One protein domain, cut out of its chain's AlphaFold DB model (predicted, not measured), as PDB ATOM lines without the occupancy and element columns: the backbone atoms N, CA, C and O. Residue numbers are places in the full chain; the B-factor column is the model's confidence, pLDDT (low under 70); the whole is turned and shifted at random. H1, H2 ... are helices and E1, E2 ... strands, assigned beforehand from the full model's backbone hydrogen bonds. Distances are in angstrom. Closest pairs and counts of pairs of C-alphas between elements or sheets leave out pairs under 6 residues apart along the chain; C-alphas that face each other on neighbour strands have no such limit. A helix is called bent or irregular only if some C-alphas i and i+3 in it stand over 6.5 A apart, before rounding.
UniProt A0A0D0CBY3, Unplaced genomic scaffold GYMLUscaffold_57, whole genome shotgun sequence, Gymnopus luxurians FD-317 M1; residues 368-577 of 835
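This is residues 368 to 577 of the 835 residues of an uncharacterized protein of Gymnopus luxurians FD-317 M1 (UniProt A0A0D0CBY3). The model is a flat body in two parts: on one side the helices H4, H8 and H9 lie side by side, each running opposite to the next, with H2 packed on H8 and H9; on the other side H5, H6 and H7 cluster beside a strand hairpin, E2 and E3. The short H1 touches both H4 and H7, between the two parts, and long loops run round the edge, of which residues 382 to 392 stick out. The printed part has 210 residues, with nine named helices and three named strands in the order H1, H2, H3, E1, H4, H5, H6, H7, H8, H9, E2, E3; the one sheet, E2 - E3, is antiparallel. The class is mostly helix, though under half of the residues, 104 of the 210, are in named elements. The whole is compact, with a radius of gyration of the C-alphas of 18.7 A and spans of 53 by 51 by 27 A.

Residues 368 to 369 pair antiparallel with residues 435 to 436 of E1, residues 435 to 437, which pairs with no named strand. H1, residues 372 to 375, touches H4, residues 443 to 454; their closest C-alphas, of Met 374 and Cys 447, are 6.1 A apart. H2, residues 397 to 406, touches H9, residues 529 to 543, the same way at a tilt of 37 degrees, only just steep; the closest C-alphas, of Gly 403 and Trp 532, are 6.3 A apart. H3, residues 427 to 432, is near H4 and close to H9 but not clearly touching it, with the C-alphas of Leu 430 and Val 538 closest at 6.7 A. H4 touches H8, residues 500 to 514, opposite ways at a shallow tilt of 17 degrees, closest at the C-alphas of Ala 453 and Val 507, 5.5 A. H8 and H9 form a helical hairpin at a shallow tilt of 16 degrees, closest at the C-alphas of Pro 500 and Trp 543, 5.5 A; H4 and H9 are apart. H5, residues 459 to 470, touches H6, residues 478 to 484, about perpendicular at 75 degrees, closest at the C-alphas of Lys 466 and Phe 478, 5.7 A. H6 and H7, residues 486 to 492, only just touch and only at the corner, with 3 pairs of C-alphas within 8 A, the closest those of Met 482 and Val 489, 6.3 A. The closest C-alphas of H7 and E3, residues 568 to 573, are those of Arg 492 and Met 570, 4.8 A. E2, residues 556 to 562, forms a hairpin with E3, with N 559 and O 570 2.8 A apart and N 557 and O 572 2.9 A apart, both within hydrogen-bond range. Every O i to N i+4 pair is within hydrogen-bond range in H2, H3, H4, H5, H6 and H9, against 2 of 3 in H7 and 9 of 11 in H8; H1 is too short for such a pair.

H1 begins at C-alpha 372, (-64.676, 51.054, -4.375). From first to last C-alpha H2 measures 14.1 A, H4 16.8 A, H5 16.4 A, H8 20.8 A, H9 21.1 A, E2 16.1 A and E3 16.0 A. H8 is irregular, but only just: C-alphas 502 and 505 are 6.8 A apart. H9 begins at C-alpha 529, (-80.565, 61.098, 8.210), and E3 ends at C-alpha 573, (-58.778, 56.862, -18.362).

The C-alphas farthest apart, of Glu 398 and Val 563, are 53.1 A apart. The printed part has no cut. The links H1 to H2, H2 to H3, H8 to H9 and H9 to E2 are long. The mean pLDDT of the printed part is 82.5, and 36 residues are under 70: 368 to 369, 371 to 392, 408 to 417 and 576 to 577.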
ATOM      1  N   VAL A 368     -70.119  52.491   5.738       65.50
ATOM      2  CA  VAL A 368     -68.858  52.748   5.006       65.50
ATOM      3  C   VAL A 368     -69.157  53.340   3.630       65.50
ATOM      4  O   VAL A 368     -70.115  52.926   2.971       65.50
ATOM      5  N   GLY A 369     -68.312  54.273   3.180       55.56
ATOM      6  CA  GLY A 369     -68.389  54.868   1.845       55.56
ATOM      7  C   GLY A 369     -68.350  53.826   0.717       55.56
ATOM      8  O   GLY A 369     -67.755  52.755   0.840       55.56
ATOM      9  N   ILE A 370     -69.001  54.138  -0.404       70.94
ATOM     10  CA  ILE A 370     -69.287  53.161  -1.470       70.94
ATOM     11  C   ILE A 370     -68.389  53.265  -2.714       70.94
ATOM     12  O   ILE A 370     -68.645  52.604  -3.719       70.94
ATOM     13  N   GLY A 371     -67.333  54.082  -2.671       49.28
ATOM     14  CA  GLY A 371     -66.520  54.410  -3.851       49.28
ATOM     15  C   GLY A 371     -65.886  53.206  -4.559       49.28
ATOM     16  O   GLY A 371     -65.922  53.139  -5.787       49.28
ATOM     17  N   MET A 372     -65.353  52.234  -3.806       57.47
ATOM     18  CA  MET A 372     -64.676  51.054  -4.375       57.47
ATOM     19  C   MET A 372     -65.638  49.959  -4.855       57.47
ATOM     20  O   MET A 372     -65.333  49.270  -5.826       57.47
ATOM     21  N   LEU A 373     -66.848  49.887  -4.287       57.47
ATOM     22  CA  LEU A 373     -67.865  48.883  -4.646       57.47
ATOM     23  C   LEU A 373     -68.356  49.008  -6.096       57.47
ATOM     24  O   LEU A 373     -68.965  48.095  -6.647       57.47
ATOM     25  N   MET A 374     -68.101  50.149  -6.738       56.09
ATOM     26  CA  MET A 374     -68.469  50.405  -8.134       56.09
ATOM     27  C   MET A 374     -67.719  49.504  -9.124       56.09
ATOM     28  O   MET A 374     -68.164  49.338 -10.267       56.09
ATOM     29  N   LEU A 375     -66.573  48.968  -8.694       56.00
ATOM     30  CA  LEU A 375     -65.686  48.100  -9.462       56.00
ATOM     31  C   LEU A 375     -65.774  46.627  -9.030       56.00
ATOM     32  O   LEU A 375     -65.105  45.801  -9.655       56.00
ATOM     33  N   ASP A 376     -66.586  46.308  -8.019       58.19
ATOM     34  CA  ASP A 376     -66.732  44.955  -7.480       58.19
ATOM     35  C   ASP A 376     -67.627  44.081  -8.361       58.19
ATOM     36  O   ASP A 376     -68.586  44.537  -8.993       58.19
ATOM     37  N   THR A 377     -67.304  42.793  -8.401       55.09
ATOM     38  CA  THR A 377     -68.067  41.766  -9.107       55.09
ATOM     39  C   THR A 377     -69.230  41.298  -8.238       55.09
ATOM     40  O   THR A 377     -69.020  40.908  -7.093       55.09
ATOM     41  N   ALA A 378     -70.455  41.301  -8.764       59.09
ATOM     42  CA  ALA A 378     -71.558  40.598  -8.112       59.09
ATOM     43  C   ALA A 378     -71.447  39.086  -8.355       59.09
ATOM     44  O   ALA A 378     -71.115  38.674  -9.471       59.09
ATOM     45  N   ASP A 379     -71.789  38.281  -7.346       51.38
ATOM     46  CA  ASP A 379     -71.881  36.827  -7.486       51.38
ATOM     47  C   ASP A 379     -72.827  36.447  -8.630       51.38
ATOM     48  O   ASP A 379     -73.869  37.085  -8.847       51.38
ATOM     49  N   SER A 380     -72.452  35.406  -9.379       39.38
ATOM     50  CA  SER A 380     -73.265  34.884 -10.478       39.38
ATOM     51  C   SER A 380     -74.698  34.631  -9.998       39.38
ATOM     52  O   SER A 380     -74.885  34.023  -8.940       39.38
ATOM     53  N   PRO A 381     -75.726  35.058 -10.756       36.66
ATOM     54  CA  PRO A 381     -77.100  34.705 -10.449       36.66
ATOM     55  C   PRO A 381     -77.244  33.186 -10.591       36.66
ATOM     56  O   PRO A 381     -77.428  32.672 -11.687       36.66
ATOM     57  N   GLN A 382     -77.107  32.451  -9.489       35.66
ATOM     58  CA  GLN A 382     -77.604  31.085  -9.430       35.66
ATOM     59  C   GLN A 382     -79.127  31.183  -9.453       35.66
ATOM     60  O   GLN A 382     -79.726  31.722  -8.514       35.66
ATOM     61  N   ASP A 383     -79.719  30.714 -10.552       28.70
ATOM     62  CA  ASP A 383     -81.158  30.576 -10.737       28.70
ATOM     63  C   ASP A 383     -81.729  29.729  -9.598       28.70
ATOM     64  O   ASP A 383     -81.683  28.500  -9.591       28.70
ATOM     65  N   HIS A 384     -82.263  30.412  -8.594       35.06
ATOM     66  CA  HIS A 384     -83.150  29.815  -7.619       35.06
ATOM     67  C   HIS A 384     -84.554  30.336  -7.906       35.06
ATOM     68  O   HIS A 384     -84.706  31.529  -8.185       35.06
ATOM     69  N   PRO A 385     -85.576  29.468  -7.855       29.05
ATOM     70  CA  PRO A 385     -86.942  29.849  -8.168       29.05
ATOM     71  C   PRO A 385     -87.361  31.002  -7.257       29.05
ATOM     72  O   PRO A 385     -87.467  30.860  -6.038       29.05
ATOM     73  N   VAL A 386     -87.547  32.169  -7.869       36.59
ATOM     74  CA  VAL A 386     -88.092  33.354  -7.219       36.59
ATOM     75  C   VAL A 386     -89.525  33.007  -6.844       36.59
ATOM     76  O   VAL A 386     -90.386  32.883  -7.715       36.59
ATOM     77  N   LEU A 387     -89.779  32.816  -5.551       37.53
ATOM     78  CA  LEU A 387     -91.137  32.780  -5.026       37.53
ATOM     79  C   LEU A 387     -91.770  34.135  -5.341       37.53
ATOM     80  O   LEU A 387     -91.434  35.154  -4.739       37.53
ATOM     81  N   SER A 388     -92.654  34.142  -6.335       38.72
ATOM     82  CA  SER A 388     -93.504  35.271  -6.674       38.72
ATOM     83  C   SER A 388     -94.521  35.462  -5.554       38.72
ATOM     84  O   SER A 388     -95.655  34.995  -5.632       38.72
ATOM     85  N   THR A 389     -94.113  36.121  -4.479       39.53
ATOM     86  CA  THR A 389     -95.053  36.666  -3.511       39.53
ATOM     87  C   THR A 389     -95.216  38.142  -3.826       39.53
ATOM     88  O   THR A 389     -94.341  38.966  -3.575       39.53
ATOM     89  N   SER A 390     -96.370  38.468  -4.409       46.28
ATOM     90  CA  SER A 390     -96.981  39.791  -4.322       46.28
ATOM     91  C   SER A 390     -97.188  40.111  -2.840       46.28
ATOM     92  O   SER A 390     -98.252  39.869  -2.274       46.28
ATOM     93  N   SER A 391     -96.115  40.532  -2.183       48.03
ATOM     94  CA  SER A 391     -96.135  41.022  -0.817       48.03
ATOM     95  C   SER A 391     -96.288  42.532  -0.885       48.03
ATOM     96  O   SER A 391     -95.658  43.189  -1.712       48.03
ATOM     97  N   ASN A 392     -97.166  43.074  -0.043       60.38
ATOM     98  CA  ASN A 392     -97.281  44.508   0.194       60.38
ATOM     99  C   ASN A 392     -95.988  44.981   0.876       60.38
ATOM    100  O   ASN A 392     -95.946  45.107   2.099       60.38
ATOM    101  N   PHE A 393     -94.906  45.142   0.112       77.25
ATOM    102  CA  PHE A 393     -93.659  45.682   0.628       77.25
ATOM    103  C   PHE A 393     -93.879  47.147   1.006       77.25
ATOM    104  O   PHE A 393     -94.273  47.971   0.182       77.25
ATOM    105  N   GLU A 394     -93.672  47.462   2.281       83.81
ATOM    106  CA  GLU A 394     -93.910  48.798   2.807       83.81
ATOM    107  C   GLU A 394     -92.610  49.607   2.819       83.81
ATOM    108  O   GLU A 394     -91.663  49.300   3.546       83.81
ATOM    109  N   ILE A 395     -92.590  50.677   2.026       90.88
ATOM    110  CA  ILE A 395     -91.523  51.681   2.026       90.88
ATOM    111  C   ILE A 395     -91.510  52.418   3.373       90.88
ATOM    112  O   ILE A 395     -92.553  52.648   3.981       90.88
ATOM    113  N   ASP A 396     -90.334  52.824   3.846       94.62
ATOM    114  CA  ASP A 396     -90.229  53.622   5.063       94.62
ATOM    115  C   ASP A 396     -90.785  55.043   4.864       94.62
ATOM    116  O   ASP A 396     -90.194  55.873   4.170       94.62
ATOM    117  N   ALA A 397     -91.955  55.318   5.447       91.56
ATOM    118  CA  ALA A 397     -92.659  56.587   5.274       91.56
ATOM    119  C   ALA A 397     -91.905  57.778   5.890       91.56
ATOM    120  O   ALA A 397     -91.946  58.876   5.333       91.56
ATOM    121  N   GLU A 398     -91.197  57.575   7.006       90.00
ATOM    122  CA  GLU A 398     -90.432  58.635   7.667       90.00
ATOM    123  C   GLU A 398     -89.187  59.005   6.858       90.00
ATOM    124  O   GLU A 398     -88.950  60.188   6.602       90.00
ATOM    125  N   SER A 399     -88.433  58.008   6.395       91.56
ATOM    126  CA  SER A 399     -87.276  58.182   5.519       91.56
ATOM    127  C   SER A 399     -87.688  58.786   4.182       91.56
ATOM    128  O   SER A 399     -87.029  59.710   3.708       91.56
ATOM    129  N   LYS A 400     -88.827  58.366   3.612       91.69
ATOM    130  CA  LYS A 400     -89.392  58.991   2.409       91.69
ATOM    131  C   LYS A 400     -89.715  60.465   2.654       91.69
ATOM    132  O   LYS A 400     -89.228  61.317   1.920       91.69
ATOM    133  N   ALA A 401     -90.448  60.784   3.721       88.00
ATOM    134  CA  ALA A 401     -90.774  62.165   4.072       88.00
ATOM    135  C   ALA A 401     -89.521  63.002   4.391       88.00
ATOM    136  O   ALA A 401     -89.485  64.201   4.121       88.00
ATOM    137  N   HIS A 402     -88.480  62.398   4.967       86.62
ATOM    138  CA  HIS A 402     -87.190  63.047   5.169       86.62
ATOM    139  C   HIS A 402     -86.511  63.352   3.831       86.62
ATOM    140  O   HIS A 402     -86.108  64.494   3.617       86.62
ATOM    141  N   GLY A 403     -86.444  62.371   2.928       84.69
ATOM    142  CA  GLY A 403     -85.958  62.545   1.563       84.69
ATOM    143  C   GLY A 403     -86.706  63.656   0.830       84.69
ATOM    144  O   GLY A 403     -86.065  64.541   0.282       84.69
ATOM    145  N   ASP A 404     -88.036  63.693   0.916       86.06
ATOM    146  CA  ASP A 404     -88.872  64.722   0.282       86.06
ATOM    147  C   ASP A 404     -88.670  66.127   0.877       86.06
ATOM    148  O   ASP A 404     -88.798  67.125   0.171       86.06
ATOM    149  N   ARG A 405     -88.305  66.232   2.162       82.50
ATOM    150  CA  ARG A 405     -87.945  67.516   2.793       82.50
ATOM    151  C   ARG A 405     -86.540  67.988   2.426       82.50
ATOM    152  O   ARG A 405     -86.318  69.190   2.291       82.50
ATOM    153  N   VAL A 406     -85.582  67.063   2.352       81.00
ATOM    154  CA  VAL A 406     -84.154  67.363   2.159       81.00
ATOM    155  C   VAL A 406     -83.821  67.552   0.683       81.00
ATOM    156  O   VAL A 406     -83.159  68.520   0.304       81.00
ATOM    157  N   LEU A 407     -84.293  66.632  -0.150       79.56
ATOM    158  CA  LEU A 407     -84.274  66.749  -1.594       79.56
ATOM    159  C   LEU A 407     -85.509  67.572  -1.957       79.56
ATOM    160  O   LEU A 407     -86.599  67.039  -2.130       79.56
ATOM    161  N   GLN A 408     -85.381  68.893  -1.980       60.53
ATOM    162  CA  GLN A 408     -86.437  69.734  -2.536       60.53
ATOM    163  C   GLN A 408     -86.592  69.395  -4.025       60.53
ATOM    164  O   GLN A 408     -85.585  69.148  -4.688       60.53
ATOM    165  N   GLU A 409     -87.823  69.358  -4.544       53.28
ATOM    166  CA  GLU A 409     -88.053  69.276  -5.990       53.28
ATOM    167  C   GLU A 409     -87.411  70.499  -6.640       53.28
ATOM    168  O   GLU A 409     -87.944  71.608  -6.582       53.28
ATOM    169  N   VAL A 410     -86.232  70.321  -7.226       54.38
ATOM    170  CA  VAL A 410     -85.651  71.378  -8.035       54.38
ATOM    171  C   VAL A 410     -86.260  71.257  -9.421       54.38
ATOM    172  O   VAL A 410     -86.158  70.216 -10.071       54.38
ATOM    173  N   VAL A 411     -86.920  72.333  -9.859       49.78
ATOM    174  CA  VAL A 411     -87.397  72.497 -11.237       49.78
ATOM    175  C   VAL A 411     -86.263  72.110 -12.182       49.78
ATOM    176  O   VAL A 411     -85.111  72.479 -11.940       49.78
ATOM    177  N   ALA A 412     -86.598  71.353 -13.234       56.00
ATOM    178  CA  ALA A 412     -85.665  70.960 -14.281       56.00
ATOM    179  C   ALA A 412     -84.695  72.108 -14.578       56.00
ATOM    180  O   ALA A 412     -85.118  73.223 -14.892       56.00
ATOM    181  N   LEU A 413     -83.402  71.831 -14.408       61.16
ATOM    182  CA  LEU A 413     -82.354  72.815 -14.625       61.16
ATOM    183  C   LEU A 413     -82.564  73.499 -15.985       61.16
ATOM    184  O   LEU A 413     -82.671  72.782 -16.988       61.16
ATOM    185  N   PRO A 414     -82.586  74.844 -16.059       63.94
ATOM    186  CA  PRO A 414     -82.565  75.509 -17.351       63.94
ATOM    187  C   PRO A 414     -81.312  75.043 -18.094       63.94
ATOM    188  O   PRO A 414     -80.222  75.020 -17.519       63.94
ATOM    189  N   TRP A 415     -81.477  74.615 -19.347       64.56
ATOM    190  CA  TRP A 415     -80.355  74.168 -20.162       64.56
ATOM    191  C   TRP A 415     -79.451  75.361 -20.461       64.56
ATOM    192  O   TRP A 415     -79.793  76.214 -21.280       64.56
ATOM    193  N   LEU A 416     -78.321  75.440 -19.757       67.38
ATOM    194  CA  LEU A 416     -77.349  76.510 -19.919       67.38
ATOM    195  C   LEU A 416     -76.132  75.943 -20.660       67.38
ATOM    196  O   LEU A 416     -75.458  75.059 -20.135       67.38
ATOM    197  N   PRO A 417     -75.793  76.443 -21.859       65.94
ATOM    198  CA  PRO A 417     -74.692  75.906 -22.661       65.94
ATOM    199  C   PRO A 417     -73.292  76.305 -22.141       65.94
ATOM    200  O   PRO A 417     -72.314  76.201 -22.876       65.94
ATOM    201  N   HIS A 418     -73.175  76.783 -20.898       76.12
ATOM    202  CA  HIS A 418     -71.957  77.389 -20.352       76.12
ATOM    203  C   HIS A 418     -71.202  76.453 -19.399       76.12
ATOM    204  O   HIS A 418     -71.795  75.640 -18.686       76.12
ATOM    205  N   ILE A 419     -69.876  76.598 -19.345       79.06
ATOM    206  CA  ILE A 419     -69.011  75.814 -18.457       79.06
ATOM    207  C   ILE A 419     -69.057  76.427 -17.050       79.06
ATOM    208  O   ILE A 419     -68.746  77.596 -16.860       79.06
ATOM    209  N   ARG A 420     -69.440  75.639 -16.037       82.94
ATOM    210  CA  ARG A 420     -69.595  76.121 -14.644       82.94
ATOM    211  C   ARG A 420     -68.284  76.103 -13.848       82.94
ATOM    212  O   ARG A 420     -68.103  76.880 -12.913       82.94
ATOM    213  N   SER A 421     -67.381  75.179 -14.179       85.50
ATOM    214  CA  SER A 421     -66.066  75.021 -13.550       85.50
ATOM    215  C   SER A 421     -65.179  74.135 -14.424       85.50
ATOM    216  O   SER A 421     -65.658  73.128 -14.941       85.50
ATOM    217  N   ARG A 422     -63.889  74.465 -14.548       85.31
ATOM    218  CA  ARG A 422     -62.868  73.562 -15.123       85.31
ATOM    219  C   ARG A 422     -62.075  72.811 -14.053       85.31
ATOM    220  O   ARG A 422     -61.470  71.786 -14.348       85.31
ATOM    221  N   VAL A 423     -62.130  73.273 -12.802       85.62
ATOM    222  CA  VAL A 423     -61.707  72.481 -11.644       85.62
ATOM    223  C   VAL A 423     -62.852  71.565 -11.246       85.62
ATOM    224  O   VAL A 423     -63.941  72.045 -10.915       85.62
ATOM    225  N   LEU A 424     -62.599  70.261 -11.284       87.06
ATOM    226  CA  LEU A 424     -63.585  69.221 -11.025       87.06
ATOM    227  C   LEU A 424     -63.228  68.434  -9.765       87.06
ATOM    228  O   LEU A 424     -62.073  68.349  -9.354       87.06
ATOM    229  N   LYS A 425     -64.248  67.841  -9.161       85.94
ATOM    230  CA  LYS A 425     -64.129  66.887  -8.070       85.94
ATOM    231  C   LYS A 425     -64.021  65.484  -8.646       85.94
ATOM    232  O   LYS A 425     -64.658  65.169  -9.647       85.94
ATOM    233  N   ASP A 426     -63.281  64.626  -7.961       84.12
ATOM    234  CA  ASP A 426     -63.252  63.211  -8.297       84.12
ATOM    235  C   ASP A 426     -64.631  62.554  -8.051       84.12
ATOM    236  O   ASP A 426     -65.126  62.559  -6.913       84.12
ATOM    237  N   PRO A 427     -65.261  61.959  -9.083       86.12
ATOM    238  CA  PRO A 427     -66.506  61.214  -8.928       86.12
ATOM    239  C   PRO A 427     -66.392  60.037  -7.949       86.12
ATOM    240  O   PRO A 427     -67.363  59.747  -7.256       86.12
ATOM    241  N   PHE A 428     -65.225  59.392  -7.815       81.88
ATOM    242  CA  PHE A 428     -65.019  58.300  -6.847       81.88
ATOM    243  C   PHE A 428     -65.096  58.781  -5.399       81.88
ATOM    244  O   PHE A 428     -65.752  58.150  -4.566       81.88
ATOM    245  N   HIS A 429     -64.540  59.961  -5.124       79.94
ATOM    246  CA  HIS A 429     -64.719  60.631  -3.841       79.94
ATOM    247  C   HIS A 429     -66.173  61.042  -3.606       79.94
ATOM    248  O   HIS A 429     -66.630  61.004  -2.471       79.94
ATOM    249  N   LEU A 430     -66.920  61.425  -4.649       83.69
ATOM    250  CA  LEU A 430     -68.348  61.728  -4.516       83.69
ATOM    251  C   LEU A 430     -69.154  60.495  -4.084       83.69
ATOM    252  O   LEU A 430     -69.969  60.607  -3.173       83.69
ATOM    253  N   PHE A 431     -68.891  59.321  -4.660       82.56
ATOM    254  CA  PHE A 431     -69.521  58.077  -4.204       82.56
ATOM    255  C   PHE A 431     -69.170  57.761  -2.746       82.56
ATOM    256  O   PHE A 431     -70.039  57.370  -1.974       82.56
ATOM    257  N   ALA A 432     -67.919  57.981  -2.333       80.62
ATOM    258  CA  ALA A 432     -67.484  57.731  -0.958       80.62
ATOM    259  C   ALA A 432     -68.189  58.607   0.100       80.62
ATOM    260  O   ALA A 432     -68.126  58.278   1.278       80.62
ATOM    261  N   GLN A 433     -68.886  59.681  -0.298       83.38
ATOM    262  CA  GLN A 433     -69.615  60.559   0.628       83.38
ATOM    263  C   GLN A 433     -70.960  60.001   1.091       83.38
ATOM    264  O   GLN A 433     -71.493  60.484   2.086       83.38
ATOM    265  N   ILE A 434     -71.524  59.016   0.390       87.69
ATOM    266  CA  ILE A 434     -72.780  58.384   0.799       87.69
ATOM    267  C   ILE A 434     -72.440  57.168   1.663       87.69
ATOM    268  O   ILE A 434     -72.062  56.111   1.154       87.69
ATOM    269  N   TYR A 435     -72.567  57.336   2.979       87.06
ATOM    270  CA  TYR A 435     -72.359  56.274   3.960       87.06
ATOM    271  C   TYR A 435     -73.653  55.488   4.152       87.06
ATOM    272  O   TYR A 435     -74.670  56.038   4.565       87.06
ATOM    273  N   ILE A 436     -73.601  54.195   3.844       89.62
ATOM    274  CA  ILE A 436     -74.709  53.253   4.030       89.62
ATOM    275  C   ILE A 436     -74.201  51.998   4.734       89.62
ATOM    276  O   ILE A 436     -73.024  51.643   4.602       89.62
ATOM    277  N   SER A 437     -75.082  51.320   5.476       88.00
ATOM    278  CA  SER A 437     -74.699  50.133   6.249       88.00
ATOM    279  C   SER A 437     -74.138  49.034   5.346       88.00
ATOM    280  O   SER A 437     -74.766  48.643   4.358       88.00
ATOM    281  N   VAL A 438     -72.978  48.476   5.716       84.06
ATOM    282  CA  VAL A 438     -72.313  47.385   4.984       84.06
ATOM    283  C   VAL A 438     -73.144  46.108   4.898       84.06
ATOM    284  O   VAL A 438     -72.899  45.275   4.026       84.06
ATOM    285  N   SER A 439     -74.103  45.948   5.809       84.31
ATOM    286  CA  SER A 439     -74.960  44.769   5.914       84.31
ATOM    287  C   SER A 439     -76.294  44.900   5.176       84.31
ATOM    288  O   SER A 439     -76.998  43.898   5.035       84.31
ATOM    289  N   HIS A 440     -76.616  46.100   4.675       91.56
ATOM    290  CA  HIS A 440     -77.879  46.367   4.001       91.56
ATOM    291  C   HIS A 440     -77.967  45.624   2.659       91.56
ATOM    292  O   HIS A 440     -77.098  45.765   1.793       91.56
ATOM    293  N   GLY A 441     -79.053  44.881   2.442       90.19
ATOM    294  CA  GLY A 441     -79.243  43.998   1.291       90.19
ATOM    295  C   GLY A 441     -79.222  44.709  -0.068       90.19
ATOM    296  O   GLY A 441     -78.818  44.126  -1.071       90.19
ATOM    297  N   LEU A 442     -79.600  45.992  -0.110       93.25
ATOM    298  CA  LEU A 442     -79.548  46.826  -1.324       93.25
ATOM    299  C   LEU A 442     -78.217  47.535  -1.587       93.25
ATOM    300  O   LEU A 442     -78.103  48.185  -2.624       93.25
ATOM    301  N   ARG A 443     -77.218  47.434  -0.702       90.56
ATOM    302  CA  ARG A 443     -75.989  48.241  -0.785       90.56
ATOM    303  C   ARG A 443     -75.335  48.195  -2.168       90.56
ATOM    304  O   ARG A 443     -75.152  49.235  -2.791       90.56
ATOM    305  N   VAL A 444     -75.031  46.999  -2.670       89.19
ATOM    306  CA  VAL A 444     -74.350  46.809  -3.967       89.19
ATOM    307  C   VAL A 444     -75.234  47.243  -5.140       89.19
ATOM    308  O   VAL A 444     -74.774  47.886  -6.081       89.19
ATOM    309  N   ASP A 445     -76.528  46.936  -5.085       91.62
ATOM    310  CA  ASP A 445     -77.445  47.237  -6.184       91.62
ATOM    311  C   ASP A 445     -77.740  48.743  -6.307       91.62
ATOM    312  O   ASP A 445     -77.813  49.261  -7.422       91.62
ATOM    313  N   PHE A 446     -77.807  49.455  -5.177       94.56
ATOM    314  CA  PHE A 446     -77.822  50.918  -5.128       94.56
ATOM    315  C   PHE A 446     -76.555  51.514  -5.748       94.56
ATOM    316  O   PHE A 446     -76.650  52.422  -6.572       94.56
ATOM    317  N   CYS A 447     -75.376  50.973  -5.411       91.31
ATOM    318  CA  CYS A 447     -74.108  51.429  -5.983       91.31
ATOM    319  C   CYS A 447     -74.124  51.330  -7.512       91.31
ATOM    320  O   CYS A 447     -73.801  52.295  -8.202       91.31
ATOM    321  N   PHE A 448     -74.581  50.201  -8.059       90.81
ATOM    322  CA  PHE A 448     -74.705  50.029  -9.507       90.81
ATOM    323  C   PHE A 448     -75.717  50.988 -10.135       90.81
ATOM    324  O   PHE A 448     -75.420  51.574 -11.174       90.81
ATOM    325  N   ALA A 449     -76.878  51.195  -9.508       93.56
ATOM    326  CA  ALA A 449     -77.865  52.153 -10.003       93.56
ATOM    327  C   ALA A 449     -77.304  53.585 -10.030       93.56
ATOM    328  O   ALA A 449     -77.463  54.294 -11.022       93.56
ATOM    329  N   LEU A 450     -76.587  53.994  -8.982       94.50
ATOM    330  CA  LEU A 450     -75.971  55.316  -8.898       94.50
ATOM    331  C   LEU A 450     -74.822  55.479  -9.908       94.50
ATOM    332  O   LEU A 450     -74.721  56.509 -10.572       94.50
ATOM    333  N   ARG A 451     -73.991  54.444 -10.094       92.12
ATOM    334  CA  ARG A 451     -72.958  54.394 -11.142       92.12
ATOM    335  C   ARG A 451     -73.563  54.582 -12.529       92.12
ATOM    336  O   ARG A 451     -73.059  55.395 -13.294       92.12
ATOM    337  N   ASP A 452     -74.624  53.845 -12.844       91.88
ATOM    338  CA  ASP A 452     -75.274  53.872 -14.161       91.88
ATOM    339  C   ASP A 452     -76.077  55.176 -14.377       91.88
ATOM    340  O   ASP A 452     -76.327  55.596 -15.513       91.88
ATOM    341  N   ALA A 453     -76.453  55.870 -13.297       94.19
ATOM    342  CA  ALA A 453     -76.965  57.236 -13.359       94.19
ATOM    343  C   ALA A 453     -75.874  58.240 -13.750       94.19
ATOM    344  O   ALA A 453     -76.137  59.104 -14.586       94.19
ATOM    345  N   ILE A 454     -74.663  58.099 -13.204       93.88
ATOM    346  CA  ILE A 454     -73.573  59.069 -13.383       93.88
ATOM    347  C   ILE A 454     -72.750  58.826 -14.652       93.88
ATOM    348  O   ILE A 454     -72.436  59.775 -15.368       93.88
ATOM    349  N   PHE A 455     -72.401  57.575 -14.952       92.31
ATOM    350  CA  PHE A 455     -71.528  57.225 -16.070       92.31
ATOM    351  C   PHE A 455     -72.322  56.677 -17.249       92.31
ATOM    352  O   PHE A 455     -72.767  55.528 -17.243       92.31
ATOM    353  N   LEU A 456     -72.424  57.472 -18.309       92.69
ATOM    354  CA  LEU A 456     -73.060  57.043 -19.545       92.69
ATOM    355  C   LEU A 456     -72.035  56.383 -20.480       92.69
ATOM    356  O   LEU A 456     -71.023  57.009 -20.800       92.69
ATOM    357  N   PRO A 457     -72.263  55.135 -20.928       92.38
ATOM    358  CA  PRO A 457     -71.336  54.441 -21.816       92.38
ATOM    359  C   PRO A 457     -71.384  55.001 -23.243       92.38
ATOM    360  O   PRO A 457     -72.459  55.327 -23.753       92.38
ATOM    361  N   ASP A 458     -70.231  55.020 -23.911       91.75
ATOM    362  CA  ASP A 458     -70.130  55.264 -25.350       91.75
ATOM    363  C   ASP A 458     -70.944  54.214 -26.121       91.75
ATOM    364  O   ASP A 458     -70.827  53.003 -25.892       91.75
ATOM    365  N   ILE A 459     -71.810  54.674 -27.028       90.19
ATOM    366  CA  ILE A 459     -72.737  53.792 -27.746       90.19
ATOM    367  C   ILE A 459     -71.982  52.814 -28.650       90.19
ATOM    368  O   ILE A 459     -72.381  51.653 -28.758       90.19
ATOM    369  N   GLN A 460     -70.907  53.258 -29.302       91.12
ATOM    370  CA  GLN A 460     -70.166  52.420 -30.238       91.12
ATOM    371  C   GLN A 460     -69.406  51.327 -29.490       91.12
ATOM    372  O   GLN A 460     -69.495  50.160 -29.870       91.12
ATOM    373  N   ASP A 461     -68.729  51.678 -28.392       93.31
ATOM    374  CA  ASP A 461     -68.068  50.698 -27.523       93.31
ATOM    375  C   ASP A 461     -69.080  49.701 -26.937       93.31
ATOM    376  O   ASP A 461     -68.880  48.486 -27.007       93.31
ATOM    377  N   LYS A 462     -70.218  50.192 -26.425       92.44
ATOM    378  CA  LYS A 462     -71.298  49.341 -25.901       92.44
ATOM    379  C   LYS A 462     -71.806  48.358 -26.956       92.44
ATOM    380  O   LYS A 462     -72.038  47.194 -26.635       92.44
ATOM    381  N   ASN A 463     -71.980  48.800 -28.200       93.19
ATOM    382  CA  ASN A 463     -72.432  47.943 -29.295       93.19
ATOM    383  C   ASN A 463     -71.370  46.911 -29.698       93.19
ATOM    384  O   ASN A 463     -71.721  45.750 -29.901       93.19
ATOM    385  N   ARG A 464     -70.084  47.288 -29.734       94.62
ATOM    386  CA  ARG A 464     -68.972  46.344 -29.954       94.62
ATOM    387  C   ARG A 464     -68.941  45.249 -28.888       94.62
ATOM    388  O   ARG A 464     -68.866  44.071 -29.221       94.62
ATOM    389  N   ILE A 465     -69.080  45.623 -27.615       94.88
ATOM    390  CA  ILE A 465     -69.114  44.664 -26.502       94.88
ATOM    391  C   ILE A 465     -70.349  43.761 -26.586       94.88
ATOM    392  O   ILE A 465     -70.242  42.567 -26.328       94.88
ATOM    393  N   LYS A 466     -71.517  44.289 -26.974       94.62
ATOM    394  CA  LYS A 466     -72.720  43.468 -27.198       94.62
ATOM    395  C   LYS A 466     -72.521  42.439 -28.311       94.62
ATOM    396  O   LYS A 466     -72.904  41.290 -28.123       94.62
ATOM    397  N   ALA A 467     -71.924  42.840 -29.433       95.12
ATOM    398  CA  ALA A 467     -71.622  41.931 -30.536       95.12
ATOM    399  C   ALA A 467     -70.638  40.832 -30.098       95.12
ATOM    400  O   ALA A 467     -70.881  39.651 -30.339       95.12
ATOM    401  N   TRP A 468     -69.586  41.202 -29.361       95.75
ATOM    402  CA  TRP A 468     -68.660  40.238 -28.764       95.75
ATOM    403  C   TRP A 468     -69.353  39.296 -27.765       95.75
ATOM    404  O   TRP A 468     -69.103  38.095 -27.767       95.75
ATOM    405  N   GLY A 469     -70.263  39.819 -26.941       93.56
ATOM    406  CA  GLY A 469     -71.022  39.032 -25.970       93.56
ATOM    407  C   GLY A 469     -71.967  38.015 -26.614       93.56
ATOM    408  O   GLY A 469     -72.115  36.911 -26.098       93.56
ATOM    409  N   SER A 470     -72.559  38.344 -27.770       94.81
ATOM    410  CA  SER A 470     -73.474  37.443 -28.489       94.81
ATOM    411  C   SER A 470     -72.809  36.218 -29.117       94.81
ATOM    412  O   SER A 470     -73.506  35.249 -29.398       94.81
ATOM    413  N   ILE A 471     -71.490  36.259 -29.332       93.81
ATOM    414  CA  ILE A 471     -70.720  35.142 -29.903       93.81
ATOM    415  C   ILE A 471     -70.040  34.273 -28.834       93.81
ATOM    416  O   ILE A 471     -69.327  33.339 -29.185       93.81
ATOM    417  N   GLN A 472     -70.211  34.595 -27.548       92.25
ATOM    418  CA  GLN A 472     -69.715  33.752 -26.458       92.25
ATOM    419  C   GLN A 472     -70.598  32.513 -26.292       92.25
ATOM    420  O   GLN A 472     -71.766  32.521 -26.681       92.25
ATOM    421  N   ASP A 473     -70.042  31.474 -25.673       88.25
ATOM    422  CA  ASP A 473     -70.764  30.250 -25.336       88.25
ATOM    423  C   ASP A 473     -70.703  29.996 -23.816       88.25
ATOM    424  O   ASP A 473     -69.627  29.672 -23.300       88.25
ATOM    425  N   PRO A 474     -71.811  30.186 -23.070       91.00
ATOM    426  CA  PRO A 474     -73.095  30.728 -23.525       91.00
ATOM    427  C   PRO A 474     -73.031  32.245 -23.826       91.00
ATOM    428  O   PRO A 474     -72.158  32.945 -23.300       91.00
ATOM    429  N   PRO A 475     -73.977  32.800 -24.615       91.75
ATOM    430  CA  PRO A 475     -74.018  34.232 -24.904       91.75
ATOM    431  C   PRO A 475     -74.176  35.087 -23.643       91.75
ATOM    432  O   PRO A 475     -75.018  34.817 -22.785       91.75
ATOM    433  N   VAL A 476     -73.419  36.183 -23.561       92.69
ATOM    434  CA  VAL A 476     -73.430  37.103 -22.412       92.69
ATOM    435  C   VAL A 476     -73.897  38.498 -22.816       92.69
ATOM    436  O   VAL A 476     -73.498  39.055 -23.838       92.69
ATOM    437  N   THR A 477     -74.754  39.108 -21.995       92.62
ATOM    438  CA  THR A 477     -75.257  40.465 -22.258       92.62
ATOM    439  C   THR A 477     -74.341  41.533 -21.660       92.62
ATOM    440  O   THR A 477     -73.667  41.312 -20.655       92.62
ATOM    441  N   PHE A 478     -74.372  42.749 -22.214       91.12
ATOM    442  CA  PHE A 478     -73.652  43.894 -21.632       91.12
ATOM    443  C   PHE A 478     -74.049  44.158 -20.170       91.12
ATOM    444  O   PHE A 478     -73.196  44.474 -19.348       91.12
ATOM    445  N   ALA A 479     -75.339  44.024 -19.837       88.44
ATOM    446  CA  ALA A 479     -75.834  44.226 -18.475       88.44
ATOM    447  C   ALA A 479     -75.319  43.146 -17.514       88.44
ATOM    448  O   ALA A 479     -74.960  43.464 -16.383       88.44
ATOM    449  N   TYR A 480     -75.237  41.897 -17.979       89.62
ATOM    450  CA  TYR A 480     -74.615  40.808 -17.232       89.62
ATOM    451  C   TYR A 480     -73.135  41.111 -16.964       89.62
ATOM    452  O   TYR A 480     -72.739  41.178 -15.805       89.62
ATOM    453  N   LEU A 481     -72.356  41.431 -18.005       90.12
ATOM    454  CA  LEU A 481     -70.932  41.768 -17.877       90.12
ATOM    455  C   LEU A 481     -70.685  42.981 -16.970       90.12
ATOM    456  O   LEU A 481     -69.752  42.978 -16.179       90.12
ATOM    457  N   MET A 482     -71.530  44.013 -17.026       87.75
ATOM    458  CA  MET A 482     -71.417  45.182 -16.140       87.75
ATOM    459  C   MET A 482     -71.719  44.886 -14.666       87.75
ATOM    460  O   MET A 482     -71.366  45.694 -13.803       87.75
ATOM    461  N   ARG A 483     -72.399  43.772 -14.370       84.69
ATOM    462  CA  ARG A 483     -72.671  43.315 -13.001       84.69
ATOM    463  C   ARG A 483     -71.620  42.325 -12.511       84.69
ATOM    464  O   ARG A 483     -71.205  42.426 -11.365       84.69
ATOM    465  N   THR A 484     -71.191  41.390 -13.355       83.06
ATOM    466  CA  THR A 484     -70.274  40.307 -12.964       83.06
ATOM    467  C   THR A 484     -68.807  40.625 -13.229       83.06
ATOM    468  O   THR A 484     -67.944  40.086 -12.554       83.06
ATOM    469  N   GLN A 485     -68.499  41.497 -14.195       85.62
ATOM    470  CA  GLN A 485     -67.136  41.860 -14.601       85.62
ATOM    471  C   GLN A 485     -67.013  43.358 -14.971       85.62
ATOM    472  O   GLN A 485     -66.537  43.697 -16.063       85.62
ATOM    473  N   PRO A 486     -67.411  44.301 -14.091       85.94
ATOM    474  CA  PRO A 486     -67.423  45.725 -14.423       85.94
ATOM    475  C   PRO A 486     -66.049  46.228 -14.866       85.94
ATOM    476  O   PRO A 486     -65.953  46.888 -15.895       85.94
ATOM    477  N   GLN A 487     -64.956  45.862 -14.189       84.19
ATOM    478  CA  GLN A 487     -63.612  46.310 -14.586       84.19
ATOM    479  C   GLN A 487     -63.246  45.929 -16.026       84.19
ATOM    480  O   GLN A 487     -62.604  46.713 -16.731       84.19
ATOM    481  N   TRP A 488     -63.667  44.744 -16.479       89.94
ATOM    482  CA  TRP A 488     -63.442  44.300 -17.850       89.94
ATOM    483  C   TRP A 488     -64.176  45.211 -18.840       89.94
ATOM    484  O   TRP A 488     -63.573  45.688 -19.804       89.94
ATOM    485  N   VAL A 489     -65.441  45.535 -18.566       90.94
ATOM    486  CA  VAL A 489     -66.231  46.424 -19.428       90.94
ATOM    487  C   VAL A 489     -65.672  47.845 -19.409       90.94
ATOM    488  O   VAL A 489     -65.502  48.459 -20.459       90.94
ATOM    489  N   LEU A 490     -65.326  48.368 -18.232       88.56
ATOM    490  CA  LEU A 490     -64.849  49.741 -18.060       88.56
ATOM    491  C   LEU A 490     -63.510  49.989 -18.779       88.56
ATOM    492  O   LEU A 490     -63.291  51.090 -19.282       88.56
ATOM    493  N   LYS A 491     -62.637  48.982 -18.905       89.25
ATOM    494  CA  LYS A 491     -61.398  49.085 -19.705       89.25
ATOM    495  C   LYS A 491     -61.646  49.157 -21.223       89.25
ATOM    496  O   LYS A 491     -60.773  49.636 -21.942       89.25
ATOM    497  N   ARG A 492     -62.816  48.711 -21.698       93.69
ATOM    498  CA  ARG A 492     -63.186  48.586 -23.127       93.69
ATOM    499  C   ARG A 492     -64.320  49.516 -23.558       93.69
ATOM    500  O   ARG A 492     -64.723  49.513 -24.714       93.69
ATOM    501  N   CYS A 493     -64.858  50.296 -22.625       92.94
ATOM    502  CA  CYS A 493     -65.981  51.188 -22.864       92.94
ATOM    503  C   CYS A 493     -65.696  52.562 -22.267       92.94
ATOM    504  O   CYS A 493     -65.615  52.731 -21.038       92.94
ATOM    505  N   LYS A 494     -65.538  53.554 -23.147       92.94
ATOM    506  CA  LYS A 494     -65.466  54.956 -22.740       92.94
ATOM    507  C   LYS A 494     -66.776  55.370 -22.081       92.94
ATOM    508  O   LYS A 494     -67.842  54.830 -22.380       92.94
ATOM    509  N   ARG A 495     -66.689  56.327 -21.160       92.44
ATOM    510  CA  ARG A 495     -67.828  56.823 -20.387       92.44
ATOM    511  C   ARG A 495     -67.768  58.331 -20.252       92.44
ATOM    512  O   ARG A 495     -66.709  58.872 -19.929       92.44
ATOM    513  N   ILE A 496     -68.917  58.968 -20.413       91.94
ATOM    514  CA  ILE A 496     -69.091  60.399 -20.192       91.94
ATOM    515  C   ILE A 496     -69.939  60.639 -18.943       91.94
ATOM    516  O   ILE A 496     -70.921  59.930 -18.710       91.94
ATOM    517  N   ILE A 497     -69.552  61.626 -18.141       93.00
ATOM    518  CA  ILE A 497     -70.421  62.210 -17.122       93.00
ATOM    519  C   ILE A 497     -71.107  63.420 -17.764       93.00
ATOM    520  O   ILE A 497     -70.423  64.393 -18.096       93.00
ATOM    521  N   PRO A 498     -72.430  63.366 -17.992       90.19
ATOM    522  CA  PRO A 498     -73.144  64.405 -18.721       90.19
ATOM    523  C   PRO A 498     -73.183  65.737 -17.948       90.19
ATOM    524  O   PRO A 498     -72.875  65.776 -16.749       90.19
ATOM    525  N   PRO A 499     -73.569  66.842 -18.612       87.81
ATOM    526  CA  PRO A 499     -73.740  68.124 -17.943       87.81
ATOM    527  C   PRO A 499     -74.861  68.049 -16.886       87.81
ATOM    528  O   PRO A 499     -75.718  67.156 -16.959       87.81
ATOM    529  N   PRO A 500     -74.872  68.956 -15.893       87.88
ATOM    530  CA  PRO A 500     -75.781  68.891 -14.746       87.88
ATOM    531  C   PRO A 500     -77.251  68.725 -15.116       87.88
ATOM    532  O   PRO A 500     -77.979  68.008 -14.437       87.88
ATOM    533  N   GLU A 501     -77.678  69.334 -16.219       85.12
ATOM    534  CA  GLU A 501     -79.063  69.358 -16.690       85.12
ATOM    535  C   GLU A 501     -79.573  67.984 -17.122       85.12
ATOM    536  O   GLU A 501     -80.764  67.704 -17.037       85.12
ATOM    537  N   GLN A 502     -78.665  67.101 -17.537       86.69
ATOM    538  CA  GLN A 502     -78.979  65.710 -17.857       86.69
ATOM    539  C   GLN A 502     -78.626  64.752 -16.712       86.69
ATOM    540  O   GLN A 502     -79.135  63.630 -16.665       86.69
ATOM    541  N   LEU A 503     -77.737  65.170 -15.806       90.50
ATOM    542  CA  LEU A 503     -77.214  64.342 -14.722       90.50
ATOM    543  C   LEU A 503     -78.081  64.374 -13.460       90.50
ATOM    544  O   LEU A 503     -78.246  63.342 -12.814       90.50
ATOM    545  N   TYR A 504     -78.625  65.541 -13.112       90.75
ATOM    546  CA  TYR A 504     -79.296  65.775 -11.833       90.75
ATOM    547  C   TYR A 504     -80.499  64.848 -11.634       90.75
ATOM    548  O   TYR A 504     -80.529  64.090 -10.667       90.75
ATOM    549  N   LEU A 505     -81.444  64.844 -12.583       89.56
ATOM    550  CA  LEU A 505     -82.701  64.098 -12.452       89.56
ATOM    551  C   LEU A 505     -82.495  62.575 -12.331       89.56
ATOM    552  O   LEU A 505     -83.054  61.988 -11.407       89.56
ATOM    553  N   PRO A 506     -81.681  61.901 -13.174       92.50
ATOM    554  CA  PRO A 506     -81.428  60.471 -12.997       92.50
ATOM    555  C   PRO A 506     -80.793  60.122 -11.648       92.50
ATOM    556  O   PRO A 506     -81.117  59.085 -11.072       92.50
ATOM    557  N   VAL A 507     -79.892  60.970 -11.137       94.06
ATOM    558  CA  VAL A 507     -79.255  60.745  -9.833       94.06
ATOM    559  C   VAL A 507     -80.263  60.944  -8.704       94.06
ATOM    560  O   VAL A 507     -80.374  60.083  -7.836       94.06
ATOM    561  N   GLU A 508     -81.040  62.024  -8.738       93.50
ATOM    562  CA  GLU A 508     -82.096  62.290  -7.761       93.50
ATOM    563  C   GLU A 508     -83.123  61.148  -7.710       93.50
ATOM    564  O   GLU A 508     -83.453  60.667  -6.627       93.50
ATOM    565  N   GLN A 509     -83.569  60.650  -8.868       93.31
ATOM    566  CA  GLN A 509     -84.499  59.520  -8.958       93.31
ATOM    567  C   GLN A 509     -83.948  58.256  -8.292       93.31
ATOM    568  O   GLN A 509     -84.682  57.575  -7.572       93.31
ATOM    569  N   VAL A 510     -82.661  57.945  -8.488       95.94
ATOM    570  CA  VAL A 510     -82.002  56.824  -7.796       95.94
ATOM    571  C   VAL A 510     -82.006  57.045  -6.283       95.94
ATOM    572  O   VAL A 510     -82.384  56.135  -5.548       95.94
ATOM    573  N   LEU A 511     -81.639  58.239  -5.813       95.31
ATOM    574  CA  LEU A 511     -81.594  58.558  -4.382       95.31
ATOM    575  C   LEU A 511     -82.983  58.448  -3.734       95.31
ATOM    576  O   LEU A 511     -83.128  57.760  -2.726       95.31
ATOM    577  N   ARG A 512     -84.016  59.043  -4.347       94.19
ATOM    578  CA  ARG A 512     -85.409  58.982  -3.868       94.19
ATOM    579  C   ARG A 512     -85.975  57.570  -3.861       94.19
ATOM    580  O   ARG A 512     -86.706  57.211  -2.946       94.19
ATOM    581  N   THR A 513     -85.641  56.776  -4.876       95.44
ATOM    582  CA  THR A 513     -86.176  55.418  -5.006       95.44
ATOM    583  C   THR A 513     -85.531  54.471  -4.014       95.44
ATOM    584  O   THR A 513     -86.236  53.672  -3.418       95.44
ATOM    585  N   TYR A 514     -84.209  54.538  -3.832       97.19
ATOM    586  CA  TYR A 514     -83.494  53.588  -2.982       97.19
ATOM    587  C   TYR A 514     -83.476  53.975  -1.506       97.19
ATOM    588  O   TYR A 514     -83.551  53.084  -0.665       97.19
ATOM    589  N   GLY A 515     -83.380  55.267  -1.185       96.44
ATOM    590  CA  GLY A 515     -83.206  55.740   0.188       96.44
ATOM    591  C   GLY A 515     -84.219  55.191   1.205       96.44
ATOM    592  O   GLY A 515     -83.787  54.719   2.256       96.44
ATOM    593  N   PRO A 516     -85.535  55.172   0.918       96.94
ATOM    594  CA  PRO A 516     -86.534  54.711   1.879       96.94
ATOM    595  C   PRO A 516     -86.820  53.199   1.809       96.94
ATOM    596  O   PRO A 516     -87.687  52.706   2.530       96.94
ATOM    597  N   LEU A 517     -86.136  52.440   0.942       96.75
ATOM    598  CA  LEU A 517     -86.339  50.992   0.847       96.75
ATOM    599  C   LEU A 517     -85.723  50.295   2.055       96.75
ATOM    600  O   LEU A 517     -84.549  50.501   2.358       96.75
ATOM    601  N   LYS A 518     -86.521  49.451   2.705       95.25
ATOM    602  CA  LYS A 518     -86.135  48.713   3.905       95.25
ATOM    603  C   LYS A 518     -85.308  47.469   3.592       95.25
ATOM    604  O   LYS A 518     -85.575  46.751   2.626       95.25
ATOM    605  N   ASP A 519     -84.347  47.189   4.458       93.50
ATOM    606  CA  ASP A 519     -83.641  45.914   4.531       93.50
ATOM    607  C   ASP A 519     -84.576  44.792   5.003       93.50
ATOM    608  O   ASP A 519     -85.349  44.974   5.945       93.50
ATOM    609  N   ALA A 520     -84.489  43.605   4.399       90.69
ATOM    610  CA  ALA A 520     -85.366  42.490   4.756       90.69
ATOM    611  C   ALA A 520     -85.123  41.942   6.170       90.69
ATOM    612  O   ALA A 520     -86.042  41.382   6.768       90.69
ATOM    613  N   LYS A 521     -83.899  42.063   6.697       87.75
ATOM    614  CA  LYS A 521     -83.526  41.542   8.014       87.75
ATOM    615  C   LYS A 521     -83.695  42.588   9.108       87.75
ATOM    616  O   LYS A 521     -84.206  42.256  10.173       87.75
ATOM    617  N   THR A 522     -83.215  43.811   8.893       90.06
ATOM    618  CA  THR A 522     -83.245  44.853   9.934       90.06
ATOM    619  C   THR A 522     -84.527  45.678   9.913       90.06
ATOM    620  O   THR A 522     -84.852  46.299  10.921       90.06
ATOM    621  N   GLY A 523     -85.252  45.705   8.789       90.81
ATOM    622  CA  GLY A 523     -86.418  46.570   8.597       90.81
ATOM    623  C   GLY A 523     -86.078  48.062   8.511       90.81
ATOM    624  O   GLY A 523     -86.988  48.880   8.398       90.81
ATOM    625  N   LEU A 524     -84.793  48.426   8.557       93.31
ATOM    626  CA  LEU A 524     -84.327  49.808   8.483       93.31
ATOM    627  C   LEU A 524     -84.210  50.261   7.021       93.31
ATOM    628  O   LEU A 524     -83.847  49.441   6.175       93.31
ATOM    629  N   PRO A 525     -84.480  51.541   6.711       96.25
ATOM    630  CA  PRO A 525     -84.283  52.088   5.373       96.25
ATOM    631  C   PRO A 525     -82.801  52.116   4.981       96.25
ATOM    632  O   PRO A 525     -81.920  52.242   5.836       96.25
ATOM    633  N   LEU A 526     -82.525  52.086   3.675       95.62
ATOM    634  CA  LEU A 526     -81.166  52.203   3.145       95.62
ATOM    635  C   LEU A 526     -80.483  53.496   3.601       95.62
ATOM    636  O   LEU A 526     -79.285  53.485   3.892       95.62
ATOM    637  N   PHE A 527     -81.225  54.607   3.632       95.75
ATOM    638  CA  PHE A 527     -80.721  55.908   4.058       95.75
ATOM    639  C   PHE A 527     -81.233  56.277   5.448       95.75
ATOM    640  O   PHE A 527     -82.438  56.402   5.683       95.75
ATOM    641  N   ASN A 528     -80.279  56.544   6.337       90.81
ATOM    642  CA  ASN A 528     -80.495  57.294   7.565       90.81
ATOM    643  C   ASN A 528     -80.427  58.816   7.293       90.81
ATOM    644  O   ASN A 528     -80.196  59.263   6.164       90.81
ATOM    645  N   ALA A 529     -80.603  59.637   8.333       88.19
ATOM    646  CA  ALA A 529     -80.565  61.098   8.210       88.19
ATOM    647  C   ALA A 529     -79.222  61.630   7.658       88.19
ATOM    648  O   ALA A 529     -79.203  62.567   6.855       88.19
ATOM    649  N   ALA A 530     -78.096  61.014   8.034       87.44
ATOM    650  CA  ALA A 530     -76.770  61.400   7.550       87.44
ATOM    651  C   ALA A 530     -76.585  61.089   6.053       87.44
ATOM    652  O   ALA A 530     -76.045  61.912   5.305       87.44
ATOM    653  N   ALA A 531     -77.084  59.940   5.587       91.56
ATOM    654  CA  ALA A 531     -77.083  59.556   4.179       91.56
ATOM    655  C   ALA A 531     -77.958  60.497   3.336       91.56
ATOM    656  O   ALA A 531     -77.535  60.911   2.254       91.56
ATOM    657  N   TRP A 532     -79.122  60.922   3.844       92.94
ATOM    658  CA  TRP A 532     -79.952  61.937   3.185       92.94
ATOM    659  C   TRP A 532     -79.261  63.302   3.102       92.94
ATOM    660  O   TRP A 532     -79.218  63.900   2.025       92.94
ATOM    661  N   SER A 533     -78.643  63.771   4.191       87.12
ATOM    662  CA  SER A 533     -77.862  65.018   4.181       87.12
ATOM    663  C   SER A 533     -76.687  64.952   3.197       87.12
ATOM    664  O   SER A 533     -76.413  65.905   2.464       87.12
ATOM    665  N   SER A 534     -76.008  63.809   3.124       89.56
ATOM    666  CA  SER A 534     -74.913  63.590   2.174       89.56
ATOM    667  C   SER A 534     -75.414  63.551   0.729       89.56
ATOM    668  O   SER A 534     -74.797  64.146  -0.151       89.56
ATOM    669  N   SER A 535     -76.575  62.941   0.491       91.38
ATOM    670  CA  SER A 535     -77.241  62.898  -0.816       91.38
ATOM    671  C   SER A 535     -77.619  64.294  -1.324       91.38
ATOM    672  O   SER A 535     -77.430  64.594  -2.503       91.38
ATOM    673  N   GLN A 536     -78.058  65.189  -0.433       88.31
ATOM    674  CA  GLN A 536     -78.297  66.596  -0.765       88.31
ATOM    675  C   GLN A 536     -77.018  67.292  -1.248       88.31
ATOM    676  O   GLN A 536     -77.019  67.954  -2.285       88.31
ATOM    677  N   LYS A 537     -75.900  67.093  -0.537       86.88
ATOM    678  CA  LYS A 537     -74.588  67.643  -0.919       86.88
ATOM    679  C   LYS A 537     -74.110  67.080  -2.258       86.88
ATOM    680  O   LYS A 537     -73.528  67.812  -3.054       86.88
ATOM    681  N   VAL A 538     -74.361  65.798  -2.529       90.06
ATOM    682  CA  VAL A 538     -74.060  65.163  -3.823       90.06
ATOM    683  C   VAL A 538     -74.808  65.860  -4.959       90.06
ATOM    684  O   VAL A 538     -74.189  66.239  -5.955       90.06
ATOM    685  N   LEU A 539     -76.112  66.091  -4.794       89.38
ATOM    686  CA  LEU A 539     -76.917  66.809  -5.780       89.38
ATOM    687  C   LEU A 539     -76.490  68.274  -5.928       89.38
ATOM    688  O   LEU A 539     -76.466  68.779  -7.046       89.38
ATOM    689  N   GLU A 540     -76.067  68.943  -4.853       85.12
ATOM    690  CA  GLU A 540     -75.502  70.298  -4.922       85.12
ATOM    691  C   GLU A 540     -74.187  70.335  -5.725       85.12
ATOM    692  O   GLU A 540     -73.951  71.249  -6.518       85.12
ATOM    693  N   VAL A 541     -73.322  69.330  -5.567       87.62
ATOM    694  CA  VAL A 541     -72.073  69.200  -6.338       87.62
ATOM    695  C   VAL A 541     -72.364  68.950  -7.822       87.62
ATOM    696  O   VAL A 541     -71.712  69.556  -8.678       87.62
ATOM    697  N   ILE A 542     -73.354  68.105  -8.128       89.38
ATOM    698  CA  ILE A 542     -73.841  67.877  -9.497       89.38
ATOM    699  C   ILE A 542     -74.402  69.170 -10.074       89.38
ATOM    700  O   ILE A 542     -74.000  69.574 -11.161       89.38
ATOM    701  N   TRP A 543     -75.267  69.856  -9.326       84.62
ATOM    702  CA  TRP A 543     -75.838  71.139  -9.715       84.62
ATOM    703  C   TRP A 543     -74.746  72.156 -10.035       84.62
ATOM    704  O   TRP A 543     -74.831  72.857 -11.030       84.62
ATOM    705  N   LYS A 544     -73.653  72.215  -9.279       82.44
ATOM    706  CA  LYS A 544     -72.540  73.133  -9.578       82.44
ATOM    707  C   LYS A 544     -71.681  72.718 -10.784       82.44
ATOM    708  O   LYS A 544     -70.782  73.462 -11.162       82.44
ATOM    709  N   GLY A 545     -71.942  71.565 -11.405       86.69
ATOM    710  CA  GLY A 545     -71.178  71.054 -12.548       86.69
ATOM    711  C   GLY A 545     -69.797  70.523 -12.198       86.69
ATOM    712  O   GLY A 545     -68.980  70.324 -13.086       86.69
ATOM    713  N   PHE A 546     -69.521  70.268 -10.919       89.00
ATOM    714  CA  PHE A 546     -68.178  69.911 -10.462       89.00
ATOM    715  C   PHE A 546     -67.768  68.471 -10.775       89.00
ATOM    716  O   PHE A 546     -66.622  68.128 -10.526       89.00
ATOM    717  N   ILE A 547     -68.658  67.625 -11.294       90.81
ATOM    718  CA  ILE A 547     -68.302  66.262 -11.730       90.81
ATOM    719  C   ILE A 547     -68.564  66.002 -13.210       90.81
ATOM    720  O   ILE A 547     -68.229  64.926 -13.695       90.81
ATOM    721  N   SER A 548     -69.188  66.949 -13.911       90.19
ATOM    722  CA  SER A 548     -69.497  66.811 -15.331       90.19
ATOM    723  C   SER A 548     -68.229  66.912 -16.162       90.19
ATOM    724  O   SER A 548     -67.337  67.702 -15.851       90.19
ATOM    725  N   ASP A 549     -68.157  66.128 -17.233       89.12
ATOM    726  CA  ASP A 549     -66.981  66.151 -18.088       89.12
ATOM    727  C   ASP A 549     -66.874  67.477 -18.843       89.12
ATOM    728  O   ASP A 549     -67.867  67.935 -19.419       89.12
ATOM    729  N   PRO A 550     -65.679  68.090 -18.888       82.69
ATOM    730  CA  PRO A 550     -65.499  69.332 -19.609       82.69
ATOM    731  C   PRO A 550     -65.568  69.055 -21.120       82.69
ATOM    732  O   PRO A 550     -64.844  68.181 -21.616       82.69
ATOM    733  N   PRO A 551     -66.406  69.788 -21.878       80.12
ATOM    734  CA  PRO A 551     -66.500  69.620 -23.324       80.12
ATOM    735  C   PRO A 551     -65.138  69.773 -24.011       80.12
ATOM    736  O   PRO A 551     -64.356  70.661 -23.679       80.12
ATOM    737  N   GLY A 552     -64.851  68.900 -24.979       77.88
ATOM    738  CA  GLY A 552     -63.629  68.961 -25.788       77.88
ATOM    739  C   GLY A 552     -62.356  68.424 -25.120       77.88
ATOM    740  O   GLY A 552     -61.359  68.236 -25.813       77.88
ATOM    741  N   ILE A 553     -62.370  68.105 -23.822       82.69
ATOM    742  CA  ILE A 553     -61.201  67.545 -23.131       82.69
ATOM    743  C   ILE A 553     -61.140  66.027 -23.317       82.69
ATOM    744  O   ILE A 553     -62.066  65.286 -22.987       82.69
ATOM    745  N   ALA A 554     -60.010  65.545 -23.830       86.38
ATOM    746  CA  ALA A 554     -59.769  64.123 -24.012       86.38
ATOM    747  C   ALA A 554     -59.384  63.436 -22.691       86.38
ATOM    748  O   ALA A 554     -58.221  63.420 -22.292       86.38
ATOM    749  N   LEU A 555     -60.367  62.824 -22.028       87.88
ATOM    750  CA  LEU A 555     -60.164  62.070 -20.779       87.88
ATOM    751  C   LEU A 555     -59.734  60.613 -20.996       87.88
ATOM    752  O   LEU A 555     -59.428  59.905 -20.033       87.88
ATOM    753  N   TYR A 556     -59.695  60.170 -22.252       89.94
ATOM    754  CA  TYR A 556     -59.312  58.819 -22.632       89.94
ATOM    755  C   TYR A 556     -58.104  58.819 -23.561       89.94
ATOM    756  O   TYR A 556     -57.953  59.686 -24.421       89.94
ATOM    757  N   ARG A 557     -57.271  57.793 -23.419       85.56
ATOM    758  CA  ARG A 557     -56.207  57.441 -24.360       85.56
ATOM    759  C   ARG A 557     -56.465  56.034 -24.867       85.56
ATOM    760  O   ARG A 557     -56.638  55.123 -24.059       85.56
ATOM    761  N   GLU A 558     -56.486  55.859 -26.180       85.50
ATOM    762  CA  GLU A 558     -56.547  54.526 -26.774       85.50
ATOM    763  C   GLU A 558     -55.227  53.785 -26.525       85.50
ATOM    764  O   GLU A 558     -54.137  54.343 -26.660       85.50
ATOM    765  N   LEU A 559     -55.338  52.544 -26.066       82.44
ATOM    766  CA  LEU A 559     -54.241  51.625 -25.797       82.44
ATOM    767  C   LEU A 559     -54.240  50.518 -26.857       82.44
ATOM    768  O   LEU A 559     -55.066  50.497 -27.764       82.44
ATOM    769  N   GLN A 560     -53.312  49.571 -26.725       79.06
ATOM    770  CA  GLN A 560     -53.279  48.401 -27.598       79.06
ATOM    771  C   GLN A 560     -54.600  47.606 -27.509       79.06
ATOM    772  O   GLN A 560     -55.035  47.322 -26.387       79.06
ATOM    773  N   PRO A 561     -55.227  47.240 -28.647       86.62
ATOM    774  CA  PRO A 561     -56.463  46.461 -28.666       86.62
ATOM    775  C   PRO A 561     -56.340  45.121 -27.938       86.62
ATOM    776  O   PRO A 561     -55.288  44.477 -27.940       86.62
ATOM    777  N   ASP A 562     -57.442  44.664 -27.348       87.75
ATOM    778  CA  ASP A 562     -57.493  43.383 -26.660       87.75
ATOM    779  C   ASP A 562     -57.658  42.227 -27.650       87.75
ATOM    780  O   ASP A 562     -58.766  41.850 -28.039       87.75
ATOM    781  N   VAL A 563     -56.528  41.629 -28.018       87.94
ATOM    782  CA  VAL A 563     -56.459  40.472 -28.917       87.94
ATOM    783  C   VAL A 563     -57.295  39.293 -28.400       87.94
ATOM    784  O   VAL A 563     -57.924  38.601 -29.197       87.94
ATOM    785  N   LYS A 564     -57.373  39.083 -27.076       84.81
ATOM    786  CA  LYS A 564     -58.140  37.969 -26.486       84.81
ATOM    787  C   LYS A 564     -59.648  38.177 -26.601       84.81
ATOM    788  O   LYS A 564     -60.393  37.205 -26.652       84.81
ATOM    789  N   ALA A 565     -60.094  39.426 -26.678       87.19
ATOM    790  CA  ALA A 565     -61.490  39.775 -26.895       87.19
ATOM    791  C   ALA A 565     -61.792  40.098 -28.370       87.19
ATOM    792  O   ALA A 565     -62.659  40.916 -28.656       87.19
ATOM    793  N   GLY A 566     -61.076  39.489 -29.322       84.69
ATOM    794  CA  GLY A 566     -61.338  39.689 -30.752       84.69
ATOM    795  C   GLY A 566     -60.972  41.087 -31.264       84.69
ATOM    796  O   GLY A 566     -61.571  41.561 -32.225       84.69
ATOM    797  N   GLY A 567     -60.014  41.760 -30.618       88.75
ATOM    798  CA  GLY A 567     -59.522  43.077 -31.030       88.75
ATOM    799  C   GLY A 567     -60.362  44.254 -30.531       88.75
ATOM    800  O   GLY A 567     -60.314  45.326 -31.131       88.75
ATOM    801  N   LEU A 568     -61.136  44.087 -29.451       93.06
ATOM    802  CA  LEU A 568     -61.868  45.206 -28.852       93.06
ATOM    803  C   LEU A 568     -60.906  46.334 -28.421       93.06
ATOM    804  O   LEU A 568     -59.866  46.043 -27.823       93.06
ATOM    805  N   PRO A 569     -61.247  47.617 -28.664       90.31
ATOM    806  CA  PRO A 569     -60.442  48.741 -28.197       90.31
ATOM    807  C   PRO A 569     -60.257  48.731 -26.677       90.31
ATOM    808  O   PRO A 569     -61.168  48.373 -25.926       90.31
ATOM    809  N   MET A 570     -59.084  49.169 -26.227       89.31
ATOM    810  CA  MET A 570     -58.751  49.326 -24.811       89.31
ATOM    811  C   MET A 570     -58.428  50.783 -24.523       89.31
ATOM    812  O   MET A 570     -57.787  51.450 -25.332       89.31
ATOM    813  N   TYR A 571     -58.823  51.273 -23.349       88.50
ATOM    814  CA  TYR A 571     -58.644  52.677 -23.002       88.50
ATOM    815  C   TYR A 571     -57.992  52.873 -21.633       88.50
ATOM    816  O   TYR A 571     -58.385  52.265 -20.635       88.50
ATOM    817  N   GLY A 572     -57.025  53.788 -21.581       83.50
ATOM    818  CA  GLY A 572     -56.573  54.432 -20.353       83.50
ATOM    819  C   GLY A 572     -57.466  55.633 -20.055       83.50
ATOM    820  O   GLY A 572     -57.767  56.409 -20.958       83.50
ATOM    821  N   CYS A 573     -57.905  55.778 -18.807       85.19
ATOM    822  CA  CYS A 573     -58.778  56.862 -18.362       85.19
ATOM    823  C   CYS A 573     -58.020  57.747 -17.373       85.19
ATOM    824  O   CYS A 573     -57.440  57.229 -16.423       85.19
ATOM    825  N   PHE A 574     -58.046  59.063 -17.579       78.81
ATOM    826  CA  PHE A 574     -57.376  60.038 -16.706       78.81
ATOM    827  C   PHE A 574     -58.248  60.512 -15.526       78.81
ATOM    828  O   PHE A 574     -57.848  61.392 -14.773       78.81
ATOM    829  N   ARG A 575     -59.450  59.946 -15.362       80.56
ATOM    830  CA  ARG A 575     -60.378  60.236 -14.255       80.56
ATOM    831  C   ARG A 575     -60.074  59.354 -13.026       80.56
ATOM    832  O   ARG A 575     -60.097  58.134 -13.181       80.56
ATOM    833  N   GLY A 576     -59.906  59.944 -11.834       65.38
ATOM    834  CA  GLY A 576     -59.842  59.239 -10.532       65.38
ATOM    835  C   GLY A 576     -58.528  59.395  -9.739       65.38
ATOM    836  O   GLY A 576     -57.622  60.106 -10.173       65.38
ATOM    837  N   THR A 577     -58.451  58.745  -8.566       54.22
ATOM    838  CA  THR A 577     -57.351  58.816  -7.578       54.22
ATOM    839  C   THR A 577     -55.986  58.321  -8.081       54.22
ATOM    840  O   THR A 577     -55.883  57.578  -9.056       54.22
TER     841      THR A 577